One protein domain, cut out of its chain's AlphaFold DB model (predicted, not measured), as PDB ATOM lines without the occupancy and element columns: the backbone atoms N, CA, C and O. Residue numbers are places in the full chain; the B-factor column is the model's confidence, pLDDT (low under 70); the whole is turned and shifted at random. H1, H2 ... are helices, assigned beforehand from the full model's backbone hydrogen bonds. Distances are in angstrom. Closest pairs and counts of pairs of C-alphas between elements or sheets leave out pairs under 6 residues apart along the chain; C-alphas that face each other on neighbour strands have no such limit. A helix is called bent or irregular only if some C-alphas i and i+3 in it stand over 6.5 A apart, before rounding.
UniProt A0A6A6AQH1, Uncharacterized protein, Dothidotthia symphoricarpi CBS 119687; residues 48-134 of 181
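AT A GLANCE: This is residues 48 to 134 of the 181 residues of an uncharacterized protein of Dothidotthia symphoricarpi CBS 119687 (UniProt A0A6A6AQH1). H4 lies in the middle, with H1, H2, H3 and H5 around it, each near it but not clearly touching it. H1 touches H2, the two about perpendicular, and its last residue, Phe 58, meets H5 near that helix's beginning, at Ser 124, to make a corner of about a right angle, while the long link of residues 76 to 92 swings wide from H2 to H3, its C-alphas 12 to 18 A from the mean of all C-alphas. The printed part has 87 residues, with five named helices, H1 to H5 in chain order, and no named strand, an all-helix class. It is compact, with a radius of gyration of the C-alphas of 12.3 A, and rounded, spanning 33 by 27 by 24 A.

IN THESE COORDINATES: H1, residues 48 to 58, begins at C-alpha 48 (156.879, 111.598, 164.121) and is 15.4 A long. H2, residues 62 to 75, is 19.3 A long and only just irregular: C-alphas 70 and 73 are 6.6 A apart. H3 is residues 93 to 98, 8.6 A long. H4, residues 103 to 115, is 18.8 A long. H5, residues 123 to 133, is 15.3 A long, ends at C-alpha 133 (137.037, 93.857, 160.912) and is only just irregular: C-alphas 124 and 127 are 6.9 A apart.

HOW THE PARTS SIT: H1 touches H2, about perpendicular at 88 degrees; their closest C-alphas, of Trp 54 and Ala 65, are 5.7 A apart. H1 touches H5 at 77 degrees, about perpendicular, with the closest C-alphas, of Phe 58 and Ser 124, 4.2 A apart. H4 is close to H3 but not clearly touching, the closest C-alphas being those of Met 96 and Tyr 106, 7.2 A. H2 and H5 are only just apart, at 8.3 A. In H1, H3 and H4 every O i to N i+4 pair is within hydrogen-bond range; in H2 8 of 10 are, in H5 5 of 7.

THE WHOLE: The C-alphas farthest apart, of Asp 48 and Ala 87, are 33.9 A apart. The printed part has no cut, and H2 to H3 is a long link. Mean pLDDT of the printed part is 73.7; residues 73 to 89, 114 to 121 and 128 to 134 are under 70.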
ATOM      1  N   ASP A  48     156.367 112.687 164.967       88.31
ATOM      2  CA  ASP A  48     156.879 111.598 164.121       88.31
ATOM      3  C   ASP A  48     157.402 110.406 164.932       88.31
ATOM      4  O   ASP A  48     157.293 109.259 164.501       88.31
ATOM      5  N   ILE A  49     157.933 110.660 166.130       90.25
ATOM      6  CA  ILE A  49     158.373 109.614 167.058       90.25
ATOM      7  C   ILE A  49     157.183 108.735 167.463       90.25
ATOM      8  O   ILE A  49     157.277 107.509 167.388       90.25
ATOM      9  N   LYS A  50     156.051 109.353 167.830       87.50
ATOM     10  CA  LYS A  50     154.830 108.645 168.237       87.50
ATOM     11  C   LYS A  50     154.207 107.890 167.061       87.50
ATOM     12  O   LYS A  50     153.834 106.729 167.203       87.50
ATOM     13  N   ILE A  51     154.180 108.502 165.878       89.25
ATOM     14  CA  ILE A  51     153.702 107.857 164.646       89.25
ATOM     15  C   ILE A  51     154.531 106.603 164.339       89.25
ATOM     16  O   ILE A  51     153.975 105.515 164.203       89.25
ATOM     17  N   ASN A  52     155.861 106.722 164.297       91.50
ATOM     18  CA  ASN A  52     156.752 105.598 163.991       91.50
ATOM     19  C   ASN A  52     156.639 104.468 165.023       91.50
ATOM     20  O   ASN A  52     156.690 103.289 164.666       91.50
ATOM     21  N   GLN A  53     156.456 104.812 166.300       92.06
ATOM     22  CA  GLN A  53     156.203 103.839 167.359       92.06
ATOM     23  C   GLN A  53     154.929 103.033 167.076       92.06
ATOM     24  O   GLN A  53     154.975 101.806 167.087       92.06
ATOM     25  N   TRP A  54     153.813 103.695 166.761       91.12
ATOM     26  CA  TRP A  54     152.535 103.031 166.487       91.12
ATOM     27  C   TRP A  54     152.572 102.177 165.218       91.12
ATOM     28  O   TRP A  54     152.051 101.061 165.212       91.12
ATOM     29  N   GLN A  55     153.254 102.643 164.169       91.06
ATOM     30  CA  GLN A  55     153.492 101.838 162.970       91.06
ATOM     31  C   GLN A  55     154.241 100.542 163.295       91.06
ATOM     32  O   GLN A  55     153.857  99.473 162.823       91.06
ATOM     33  N   ARG A  56     155.278 100.618 164.139       92.62
ATOM     34  CA  ARG A  56     156.074  99.455 164.550       92.62
ATOM     35  C   ARG A  56     155.294  98.495 165.449       92.62
ATOM     36  O   ARG A  56     155.409  97.288 165.274       92.62
ATOM     37  N   LEU A  57     154.554  99.016 166.428       89.50
ATOM     38  CA  LEU A  57     153.863  98.197 167.432       89.50
ATOM     39  C   LEU A  57     152.657  97.450 166.854       89.50
ATOM     40  O   LEU A  57     152.424  96.304 167.229       89.50
ATOM     41  N   PHE A  58     151.911  98.080 165.944       88.75
ATOM     42  CA  PHE A  58     150.623  97.562 165.474       88.75
ATOM     43  C   PHE A  58     150.596  97.178 163.996       88.75
ATOM     44  O   PHE A  58     149.560  96.736 163.504       88.75
ATOM     45  N   SER A  59     151.715  97.336 163.281       86.12
ATOM     46  CA  SER A  59     151.807  97.166 161.822       86.12
ATOM     47  C   SER A  59     150.919  98.142 161.028       86.12
ATOM     48  O   SER A  59     150.421  97.820 159.940       86.12
ATOM     49  N   PHE A  60     150.710  99.346 161.568       86.00
ATOM     50  CA  PHE A  60     149.980 100.413 160.888       86.00
ATOM     51  C   PHE A  60     150.805 101.056 159.769       86.00
ATOM     52  O   PHE A  60     152.025 101.227 159.843       86.00
ATOM     53  N   THR A  61     150.102 101.493 158.735       85.94
ATOM     54  CA  THR A  61     150.572 102.536 157.829       85.94
ATOM     55  C   THR A  61     150.628 103.873 158.571       85.94
ATOM     56  O   THR A  61     150.022 104.054 159.627       85.94
ATOM     57  N   ARG A  62     151.336 104.850 158.001       83.25
ATOM     58  CA  ARG A  62     151.432 106.190 158.592       83.25
ATOM     59  C   ARG A  62     150.054 106.835 158.779       83.25
ATOM     60  O   ARG A  62     149.807 107.436 159.816       83.25
ATOM     61  N   GLY A  63     149.166 106.682 157.794       80.44
ATOM     62  CA  GLY A  63     147.808 107.232 157.844       80.44
ATOM     63  C   GLY A  63     146.950 106.595 158.937       80.44
ATOM     64  O   GLY A  63     146.301 107.313 159.689       80.44
ATOM     65  N   GLU A  64     147.006 105.270 159.077       82.69
ATOM     66  CA  GLU A  64     146.303 104.553 160.152       82.69
ATOM     67  C   GLU A  64     146.831 104.958 161.530       82.69
ATOM     68  O   GLU A  64     146.043 105.232 162.427       82.69
ATOM     69  N   ALA A  65     148.154 105.060 161.698       85.44
ATOM     70  CA  ALA A  65     148.747 105.486 162.962       85.44
ATOM     71  C   ALA A  65     148.265 106.887 163.369       85.44
ATOM     72  O   ALA A  65     147.841 107.072 164.504       85.44
ATOM     73  N   VAL A  66     148.270 107.851 162.441       84.81
ATOM     74  CA  VAL A  66     147.748 109.205 162.693       84.81
ATOM     75  C   VAL A  66     146.267 109.154 163.060       84.81
ATOM     76  O   VAL A  66     145.889 109.680 164.103       84.81
ATOM     77  N   TRP A  67     145.450 108.456 162.263       83.12
ATOM     78  CA  TRP A  67     144.015 108.338 162.514       83.12
ATOM     79  C   TRP A  67     143.730 107.738 163.892       83.12
ATOM     80  O   TRP A  67     142.942 108.297 164.650       83.12
ATOM     81  N   HIS A  68     144.393 106.642 164.260       82.56
ATOM     82  CA  HIS A  68     144.177 106.025 165.562       82.56
ATOM     83  C   HIS A  68     144.682 106.900 166.708       82.56
ATOM     84  O   HIS A  68     143.980 106.992 167.703       82.56
ATOM     85  N   ILE A  69     145.831 107.576 166.591       84.25
ATOM     86  CA  ILE A  69     146.320 108.471 167.654       84.25
ATOM     87  C   ILE A  69     145.344 109.636 167.881       84.25
ATOM     88  O   ILE A  69     145.032 109.949 169.028       84.25
ATOM     89  N   GLU A  70     144.845 110.249 166.805       80.38
ATOM     90  CA  GLU A  70     143.909 111.379 166.872       80.38
ATOM     91  C   GLU A  70     142.540 110.962 167.426       80.38
ATOM     92  O   GLU A  70     141.965 111.649 168.267       80.38
ATOM     93  N   ASN A  71     142.021 109.810 166.991       73.44
ATOM     94  CA  ASN A  71     140.687 109.353 167.380       73.44
ATOM     95  C   ASN A  71     140.681 108.560 168.693       73.44
ATOM     96  O   ASN A  71     139.627 108.395 169.300       73.44
ATOM     97  N   PHE A  72     141.834 108.094 169.182       71.69
ATOM     98  CA  PHE A  72     141.915 107.318 170.420       71.69
ATOM     99  C   PHE A  72     141.448 108.103 171.650       71.69
ATOM    100  O   PHE A  72     140.793 107.530 172.518       71.69
ATOM    101  N   GLN A  73     141.722 109.410 171.713       60.25
ATOM    102  CA  GLN A  73     141.214 110.256 172.800       60.25
ATOM    103  C   GLN A  73     139.683 110.339 172.796       60.25
ATOM    104  O   GLN A  73     139.076 110.329 173.858       60.25
ATOM    105  N   VAL A  74     139.056 110.343 171.616       61.78
ATOM    106  CA  VAL A  74     137.589 110.343 171.475       61.78
ATOM    107  C   VAL A  74     136.998 108.966 171.805       61.78
ATOM    108  O   VAL A  74     135.931 108.871 172.405       61.78
ATOM    109  N   LEU A  75     137.704 107.889 171.450       55.94
ATOM    110  CA  LEU A  75     137.286 106.508 171.717       55.94
ATOM    111  C   LEU A  75     137.424 106.116 173.201       55.94
ATOM    112  O   LEU A  75     136.689 105.245 173.661       55.94
ATOM    113  N   GLN A  76     138.311 106.770 173.967       58.09
ATOM    114  CA  GLN A  76     138.453 106.546 175.415       58.09
ATOM    115  C   GLN A  76     137.183 106.885 176.211       58.09
ATOM    116  O   GLN A  76     136.927 106.237 177.224       58.09
ATOM    117  N   ASP A  77     136.380 107.851 175.757       52.03
ATOM    118  CA  ASP A  77     135.173 108.281 176.474       52.03
ATOM    119  C   ASP A  77     133.980 107.325 176.284       52.03
ATOM    120  O   ASP A  77     132.997 107.413 177.022       52.03
ATOM    121  N   GLN A  78     134.044 106.396 175.321       48.16
ATOM    122  CA  GLN A  78     132.913 105.523 174.976       48.16
ATOM    123  C   GLN A  78     132.973 104.123 175.589       48.16
ATOM    124  O   GLN A  78     131.928 103.495 175.749       48.16
ATOM    125  N   GLU A  79     134.144 103.640 176.004       51.53
ATOM    126  CA  GLU A  79     134.255 102.322 176.622       51.53
ATOM    127  C   GLU A  79     135.204 102.338 177.827       51.53
ATOM    128  O   GLU A  79     136.419 102.178 177.712       51.53
ATOM    129  N   LEU A  80     134.623 102.435 179.027       45.25
ATOM    130  CA  LEU A  80     135.244 101.939 180.259       45.25
ATOM    131  C   LEU A  80     135.315 100.407 180.185       45.25
ATOM    132  O   LEU A  80     134.588  99.695 180.876       45.25
ATOM    133  N   VAL A  81     136.172  99.881 179.314       50.69
ATOM    134  CA  VAL A  81     136.493  98.461 179.331       50.69
ATOM    135  C   VAL A  81     137.377  98.207 180.541       50.69
ATOM    136  O   VAL A  81     138.562  98.543 180.564       50.69
ATOM    137  N   THR A  82     136.809  97.563 181.554       51.00
ATOM    138  CA  THR A  82     137.569  96.910 182.615       51.00
ATOM    139  C   THR A  82     138.294  95.699 182.030       51.00
ATOM    140  O   THR A  82     137.772  94.586 181.987       51.00
ATOM    141  N   PHE A  83     139.509  95.923 181.529       56.56
ATOM    142  CA  PHE A  83     140.447  94.840 181.265       56.56
ATOM    143  C   PHE A  83     140.904  94.259 182.604       56.56
ATOM    144  O   PHE A  83     141.355  95.013 183.464       56.56
ATOM    145  N   ASP A  84     140.776  92.944 182.773       55.34
ATOM    146  CA  ASP A  84     141.300  92.215 183.928       55.34
ATOM    147  C   ASP A  84     142.759  91.808 183.645       55.34
ATOM    148  O   ASP A  84     142.991  90.901 182.835       55.34
ATOM    149  N   PRO A  85     143.757  92.472 184.258       54.16
ATOM    150  CA  PRO A  85     145.165  92.165 184.036       54.16
ATOM    151  C   PRO A  85     145.547  90.768 184.540       54.16
ATOM    152  O   PRO A  85     146.472  90.160 183.998       54.16
ATOM    153  N   ASP A  86     144.817  90.237 185.527       53.72
ATOM    154  CA  ASP A  86     145.098  88.936 186.138       53.72
ATOM    155  C   ASP A  86     144.693  87.775 185.220       53.72
ATOM    156  O   ASP A  86     145.225  86.668 185.325       53.72
ATOM    157  N   ALA A  87     143.808  88.030 184.251       56.12
ATOM    158  CA  ALA A  87     143.420  87.044 183.250       56.12
ATOM    159  C   ALA A  87     144.544  86.736 182.241       56.12
ATOM    160  O   ALA A  87     144.538  85.660 181.639       56.12
ATOM    161  N   TYR A  88     145.510  87.648 182.051       62.69
ATOM    162  CA  TYR A  88     146.580  87.494 181.057       62.69
ATOM    163  C   TYR A  88     147.935  88.062 181.527       62.69
ATOM    164  O   TYR A  88     148.419  89.058 180.980       62.69
ATOM    165  N   PRO A  89     148.627  87.391 182.466       65.06
ATOM    166  CA  PRO A  89     149.886  87.876 183.046       65.06
ATOM    167  C   PRO A  89     151.026  88.041 182.028       65.06
ATOM    168  O   PRO A  89     151.952  88.816 182.258       65.06
ATOM    169  N   MET A  90     150.954  87.355 180.879       72.62
ATOM    170  CA  MET A  90     151.930  87.500 179.789       72.62
ATOM    171  C   MET A  90     151.914  88.889 179.132       72.62
ATOM    172  O   MET A  90     152.850  89.229 178.419       72.62
ATOM    173  N   TRP A  91     150.872  89.686 179.371       77.88
ATOM    174  CA  TRP A  91     150.713  91.025 178.811       77.88
ATOM    175  C   TRP A  91     150.701  92.113 179.877       77.88
ATOM    176  O   TRP A  91     150.052  93.147 179.719       77.88
ATOM    177  N   SER A  92     151.414  91.876 180.977       81.31
ATOM    178  CA  SER A  92     151.584  92.878 182.020       81.31
ATOM    179  C   SER A  92     152.157  94.178 181.451       81.31
ATOM    180  O   SER A  92     152.904  94.184 180.466       81.31
ATOM    181  N   TRP A  93     151.845  95.295 182.110       84.81
ATOM    182  CA  TRP A  93     152.394  96.593 181.730       84.81
ATOM    183  C   TRP A  93     153.926  96.568 181.666       84.81
ATOM    184  O   TRP A  93     154.499  97.081 180.713       84.81
ATOM    185  N   ASP A  94     154.593  95.915 182.621       85.50
ATOM    186  CA  ASP A  94     156.056  95.825 182.636       85.50
ATOM    187  C   ASP A  94     156.606  95.088 181.410       85.50
ATOM    188  O   ASP A  94     157.587  95.527 180.804       85.50
ATOM    189  N   TYR A  95     155.952  94.002 180.994       85.75
ATOM    190  CA  TYR A  95     156.316  93.290 179.774       85.75
ATOM    191  C   TYR A  95     156.104  94.166 178.533       85.75
ATOM    192  O   TYR A  95     157.004  94.313 177.704       85.75
ATOM    193  N   MET A  96     154.945  94.815 178.431       86.69
ATOM    194  CA  MET A  96     154.587  95.643 177.278       86.69
ATOM    195  C   MET A  96     155.461  96.895 177.171       86.69
ATOM    196  O   MET A  96     155.903  97.263 176.083       86.69
ATOM    197  N   LYS A  97     155.817  97.506 178.299       88.81
ATOM    198  CA  LYS A  97     156.772  98.613 178.358       88.81
ATOM    199  C   LYS A  97     158.135  98.212 177.787       88.81
ATOM    200  O   LYS A  97     158.724  98.987 177.034       88.81
ATOM    201  N   ASN A  98     158.611  96.993 178.059       88.19
ATOM    202  CA  ASN A  98     159.856  96.476 177.474       88.19
ATOM    203  C   ASN A  98     159.764  96.261 175.952       88.19
ATOM    204  O   ASN A  98     160.776  96.349 175.260       88.19
ATOM    205  N   LEU A  99     158.560  96.052 175.410       85.69
ATOM    206  CA  LEU A  99     158.306  96.027 173.962       85.69
ATOM    207  C   LEU A  99     158.235  97.434 173.337       85.69
ATOM    208  O   LEU A  99     158.089  97.584 172.121       85.69
ATOM    209  N   GLY A 100     158.385  98.480 174.151       88.50
ATOM    210  CA  GLY A 100     158.380  99.869 173.714       88.50
ATOM    211  C   GLY A 100     156.983 100.466 173.599       88.50
ATOM    212  O   GLY A 100     156.804 101.387 172.805       88.50
ATOM    213  N   PHE A 101     156.010  99.950 174.352       91.00
ATOM    214  CA  PHE A 101     154.727 100.618 174.551       91.00
ATOM    215  C   PHE A 101     154.869 101.836 175.468       91.00
ATOM    216  O   PHE A 101     155.626 101.826 176.440       91.00
ATOM    217  N   ASP A 102     154.092 102.870 175.167       89.88
ATOM    218  CA  ASP A 102     153.753 103.943 176.099       89.88
ATOM    219  C   ASP A 102     152.357 103.705 176.705       89.88
ATOM    220  O   ASP A 102     151.673 102.729 176.386       89.88
ATOM    221  N   GLN A 103     151.934 104.590 177.609       84.94
ATOM    222  CA  GLN A 103     150.643 104.466 178.288       84.94
ATOM    223  C   GLN A 103     149.465 104.467 177.294       84.94
ATOM    224  O   GLN A 103     148.504 103.717 177.474       84.94
ATOM    225  N   ASP A 104     149.544 105.293 176.245       83.94
ATOM    226  CA  ASP A 104     148.469 105.478 175.266       83.94
ATOM    227  C   ASP A 104     148.324 104.255 174.361       83.94
ATOM    228  O   ASP A 104     147.237 103.694 174.240       83.94
ATOM    229  N   SER A 105     149.427 103.803 173.764       87.25
ATOM    230  CA  SER A 105     149.466 102.604 172.925       87.25
ATOM    231  C   SER A 105     149.087 101.352 173.714       87.25
ATOM    232  O   SER A 105     148.405 100.479 173.181       87.25
ATOM    233  N   TYR A 106     149.462 101.260 174.993       86.12
ATOM    234  CA  TYR A 106     149.077 100.118 175.821       86.12
ATOM    235  C   TYR A 106     147.577 100.111 176.091       86.12
ATOM    236  O   TYR A 106     146.919  99.097 175.883       86.12
ATOM    237  N   ARG A 107     147.001 101.259 176.459       79.81
ATOM    238  CA  ARG A 107     145.548 101.384 176.622       79.81
ATOM    239  C   ARG A 107     144.794 101.088 175.325       79.81
ATOM    240  O   ARG A 107     143.821 100.345 175.354       79.81
ATOM    241  N   TYR A 108     145.269 101.601 174.193       82.38
ATOM    242  CA  TYR A 108     144.699 101.305 172.880       82.38
ATOM    243  C   TYR A 108     144.695  99.802 172.571       82.38
ATOM    244  O   TYR A 108     143.695  99.249 172.105       82.38
ATOM    245  N   TRP A 109     145.804  99.124 172.869       81.69
ATOM    246  CA  TRP A 109     145.923  97.680 172.709       81.69
ATOM    247  C   TRP A 109     144.913  96.926 173.586       81.69
ATOM    248  O   TRP A 109     144.221  96.040 173.087       81.69
ATOM    249  N   LEU A 110     144.740  97.333 174.849       77.81
ATOM    250  CA  LEU A 110     143.741  96.748 175.751       77.81
ATOM    251  C   LEU A 110     142.304  96.912 175.230       77.81
ATOM    252  O   LEU A 110     141.559  95.933 175.196       77.81
ATOM    253  N   CYS A 111     141.934  98.106 174.756       74.06
ATOM    254  CA  CYS A 111     140.626  98.359 174.130       74.06
ATOM    255  C   CYS A 111     140.415  97.518 172.857       74.06
ATOM    256  O   CYS A 111     139.310  97.070 172.543       74.06
ATOM    257  N   SER A 112     141.489  97.265 172.109       73.12
ATOM    258  CA  SER A 112     141.431  96.428 170.907       73.12
ATOM    259  C   SER A 112     141.192  94.948 171.239       73.12
ATOM    260  O   SER A 112     140.562  94.234 170.463       73.12
ATOM    261  N   LEU A 113     141.650  94.459 172.396       71.31
ATOM    262  CA  LEU A 113     141.406  93.075 172.825       71.31
ATOM    263  C   LEU A 113     139.965  92.834 173.266       71.31
ATOM    264  O   LEU A 113     139.398  91.781 172.978       71.31
ATOM    265  N   SER A 114     139.373  93.789 173.977       61.81
ATOM    266  CA  SER A 114     138.008  93.662 174.490       61.81
ATOM    267  C   SER A 114     136.957  93.688 173.393       61.81
ATOM    268  O   SER A 114     136.017  92.897 173.434       61.81
ATOM    269  N   SER A 115     137.141  94.549 172.394       58.59
ATOM    270  CA  SER A 115     136.226  94.694 171.260       58.59
ATOM    271  C   SER A 115     136.253  93.488 170.310       58.59
ATOM    272  O   SER A 115     135.252  93.175 169.669       58.59
ATOM    273  N   MET A 116     137.374  92.764 170.232       56.69
ATOM    274  CA  MET A 116     137.612  91.746 169.197       56.69
ATOM    275  C   MET A 116     137.505  90.289 169.674       56.69
ATOM    276  O   MET A 116     137.877  89.371 168.929       56.69
ATOM    277  N   GLY A 117     136.986  90.074 170.889       53.12
ATOM    278  CA  GLY A 117     136.831  88.760 171.517       53.12
ATOM    279  C   GLY A 117     138.158  88.148 171.995       53.12
ATOM    280  O   GLY A 117     139.220  88.463 171.468       53.12
ATOM    281  N   ARG A 118     138.077  87.246 172.992       51.91
ATOM    282  CA  ARG A 118     139.169  86.616 173.787       51.91
ATOM    283  C   ARG A 118     140.238  85.806 173.015       51.91
ATOM    284  O   ARG A 118     140.833  84.885 173.572       51.91
ATOM    285  N   LEU A 119     140.506  86.090 171.747       54.44
ATOM    286  CA  LEU A 119     141.717  85.599 171.103       54.44
ATOM    287  C   LEU A 119     142.886  86.450 171.597       54.44
ATOM    288  O   LEU A 119     142.868  87.672 171.491       54.44
ATOM    289  N   VAL A 120     143.889  85.793 172.174       56.09
ATOM    290  CA  VAL A 120     145.148  86.424 172.569       56.09
ATOM    291  C   VAL A 120     145.822  86.957 171.301       56.09
ATOM    292  O   VAL A 120     146.364  86.177 170.521       56.09
ATOM    293  N   ARG A 121     145.729  88.268 171.053       65.88
ATOM    294  CA  ARG A 121     146.276  88.907 169.846       65.88
ATOM    295  C   ARG A 121     147.646  89.507 170.137       65.88
ATOM    296  O   ARG A 121     147.803  90.289 171.074       65.88
ATOM    297  N   ILE A 122     148.621  89.173 169.294       77.38
ATOM    298  CA  ILE A 122     149.920  89.848 169.270       77.38
ATOM    299  C   ILE A 122     149.678  91.273 168.748       77.38
ATOM    300  O   ILE A 122     148.936  91.432 167.777       77.38
ATOM    301  N   PRO A 123     150.271  92.322 169.347       80.69
ATOM    302  CA  PRO A 123     150.053  93.700 168.910       80.69
ATOM    303  C   PRO A 123     150.208  93.946 167.409       80.69
ATOM    304  O   PRO A 123     149.392  94.648 166.816       80.69
ATOM    305  N   SER A 124     151.198  93.311 166.777       82.94
ATOM    306  CA  SER A 124     151.469  93.437 165.343       82.94
ATOM    307  C   SER A 124     150.313  92.978 164.452       82.94
ATOM    308  O   SER A 124     150.255  93.377 163.289       82.94
ATOM    309  N   ASP A 125     149.398  92.164 164.980       77.38
ATOM    310  CA  ASP A 125     148.252  91.621 164.250       77.38
ATOM    311  C   ASP A 125     147.033  92.551 164.303       77.38
ATOM    312  O   ASP A 125     146.020  92.277 163.650       77.38
ATOM    313  N   ILE A 126     147.106  93.656 165.055       75.44
ATOM    314  CA  ILE A 126     145.996  94.601 165.197       75.44
ATOM    315  C   ILE A 126     145.658  95.249 163.864       75.44
ATOM    316  O   ILE A 126     144.490  95.214 163.493       75.44
ATOM    317  N   ALA A 127     146.629  95.767 163.103       71.50
ATOM    318  CA  ALA A 127     146.319  96.388 161.815       71.50
ATOM    319  C   ALA A 127     145.664  95.404 160.847       71.50
ATOM    320  O   ALA A 127     144.683  95.736 160.190       71.50
ATOM    321  N   SER A 128     146.173  94.170 160.788       67.50
ATOM    322  CA  SER A 128     145.535  93.117 160.000       67.50
ATOM    323  C   SER A 128     144.105  92.912 160.483       67.50
ATOM    324  O   SER A 128     143.170  93.056 159.708       67.50
ATOM    325  N   THR A 129     143.907  92.671 161.775       66.75
ATOM    326  CA  THR A 129     142.577  92.425 162.327       66.75
ATOM    327  C   THR A 129     141.618  93.580 162.078       66.75
ATOM    328  O   THR A 129     140.496  93.329 161.672       66.75
ATOM    329  N   GLN A 130     142.033  94.824 162.298       66.88
ATOM    330  CA  GLN A 130     141.184  95.993 162.108       66.88
ATOM    331  C   GLN A 130     140.814  96.187 160.648       66.88
ATOM    332  O   GLN A 130     139.656  96.458 160.356       66.88
ATOM    333  N   ARG A 131     141.752  95.965 159.723       63.09
ATOM    334  CA  ARG A 131     141.443  95.946 158.288       63.09
ATOM    335  C   ARG A 131     140.482  94.813 157.925       63.09
ATOM    336  O   ARG A 131     139.644  95.008 157.060       63.09
ATOM    337  N   HIS A 132     140.583  93.653 158.577       53.84
ATOM    338  CA  HIS A 132     139.649  92.540 158.380       53.84
ATOM    339  C   HIS A 132     138.300  92.770 159.080       53.84
ATOM    340  O   HIS A 132     137.293  92.241 158.624       53.84
ATOM    341  N   SER A 133     138.262  93.536 160.177       53.22
ATOM    342  CA  SER A 133     137.037  93.857 160.912       53.22
ATOM    343  C   SER A 133     136.258  94.994 160.252       53.22
ATOM    344  O   SER A 133     135.031  94.980 160.274       53.22
ATOM    345  N   HIS A 134     136.959  95.942 159.622       44.19
ATOM    346  CA  HIS A 134     136.385  96.955 158.740       44.19
ATOM    347  C   HIS A 134     135.932  96.282 157.438       44.19
ATOM    348  O   HIS A 134     136.699  96.146 156.489       44.19
TER     349      HIS A 134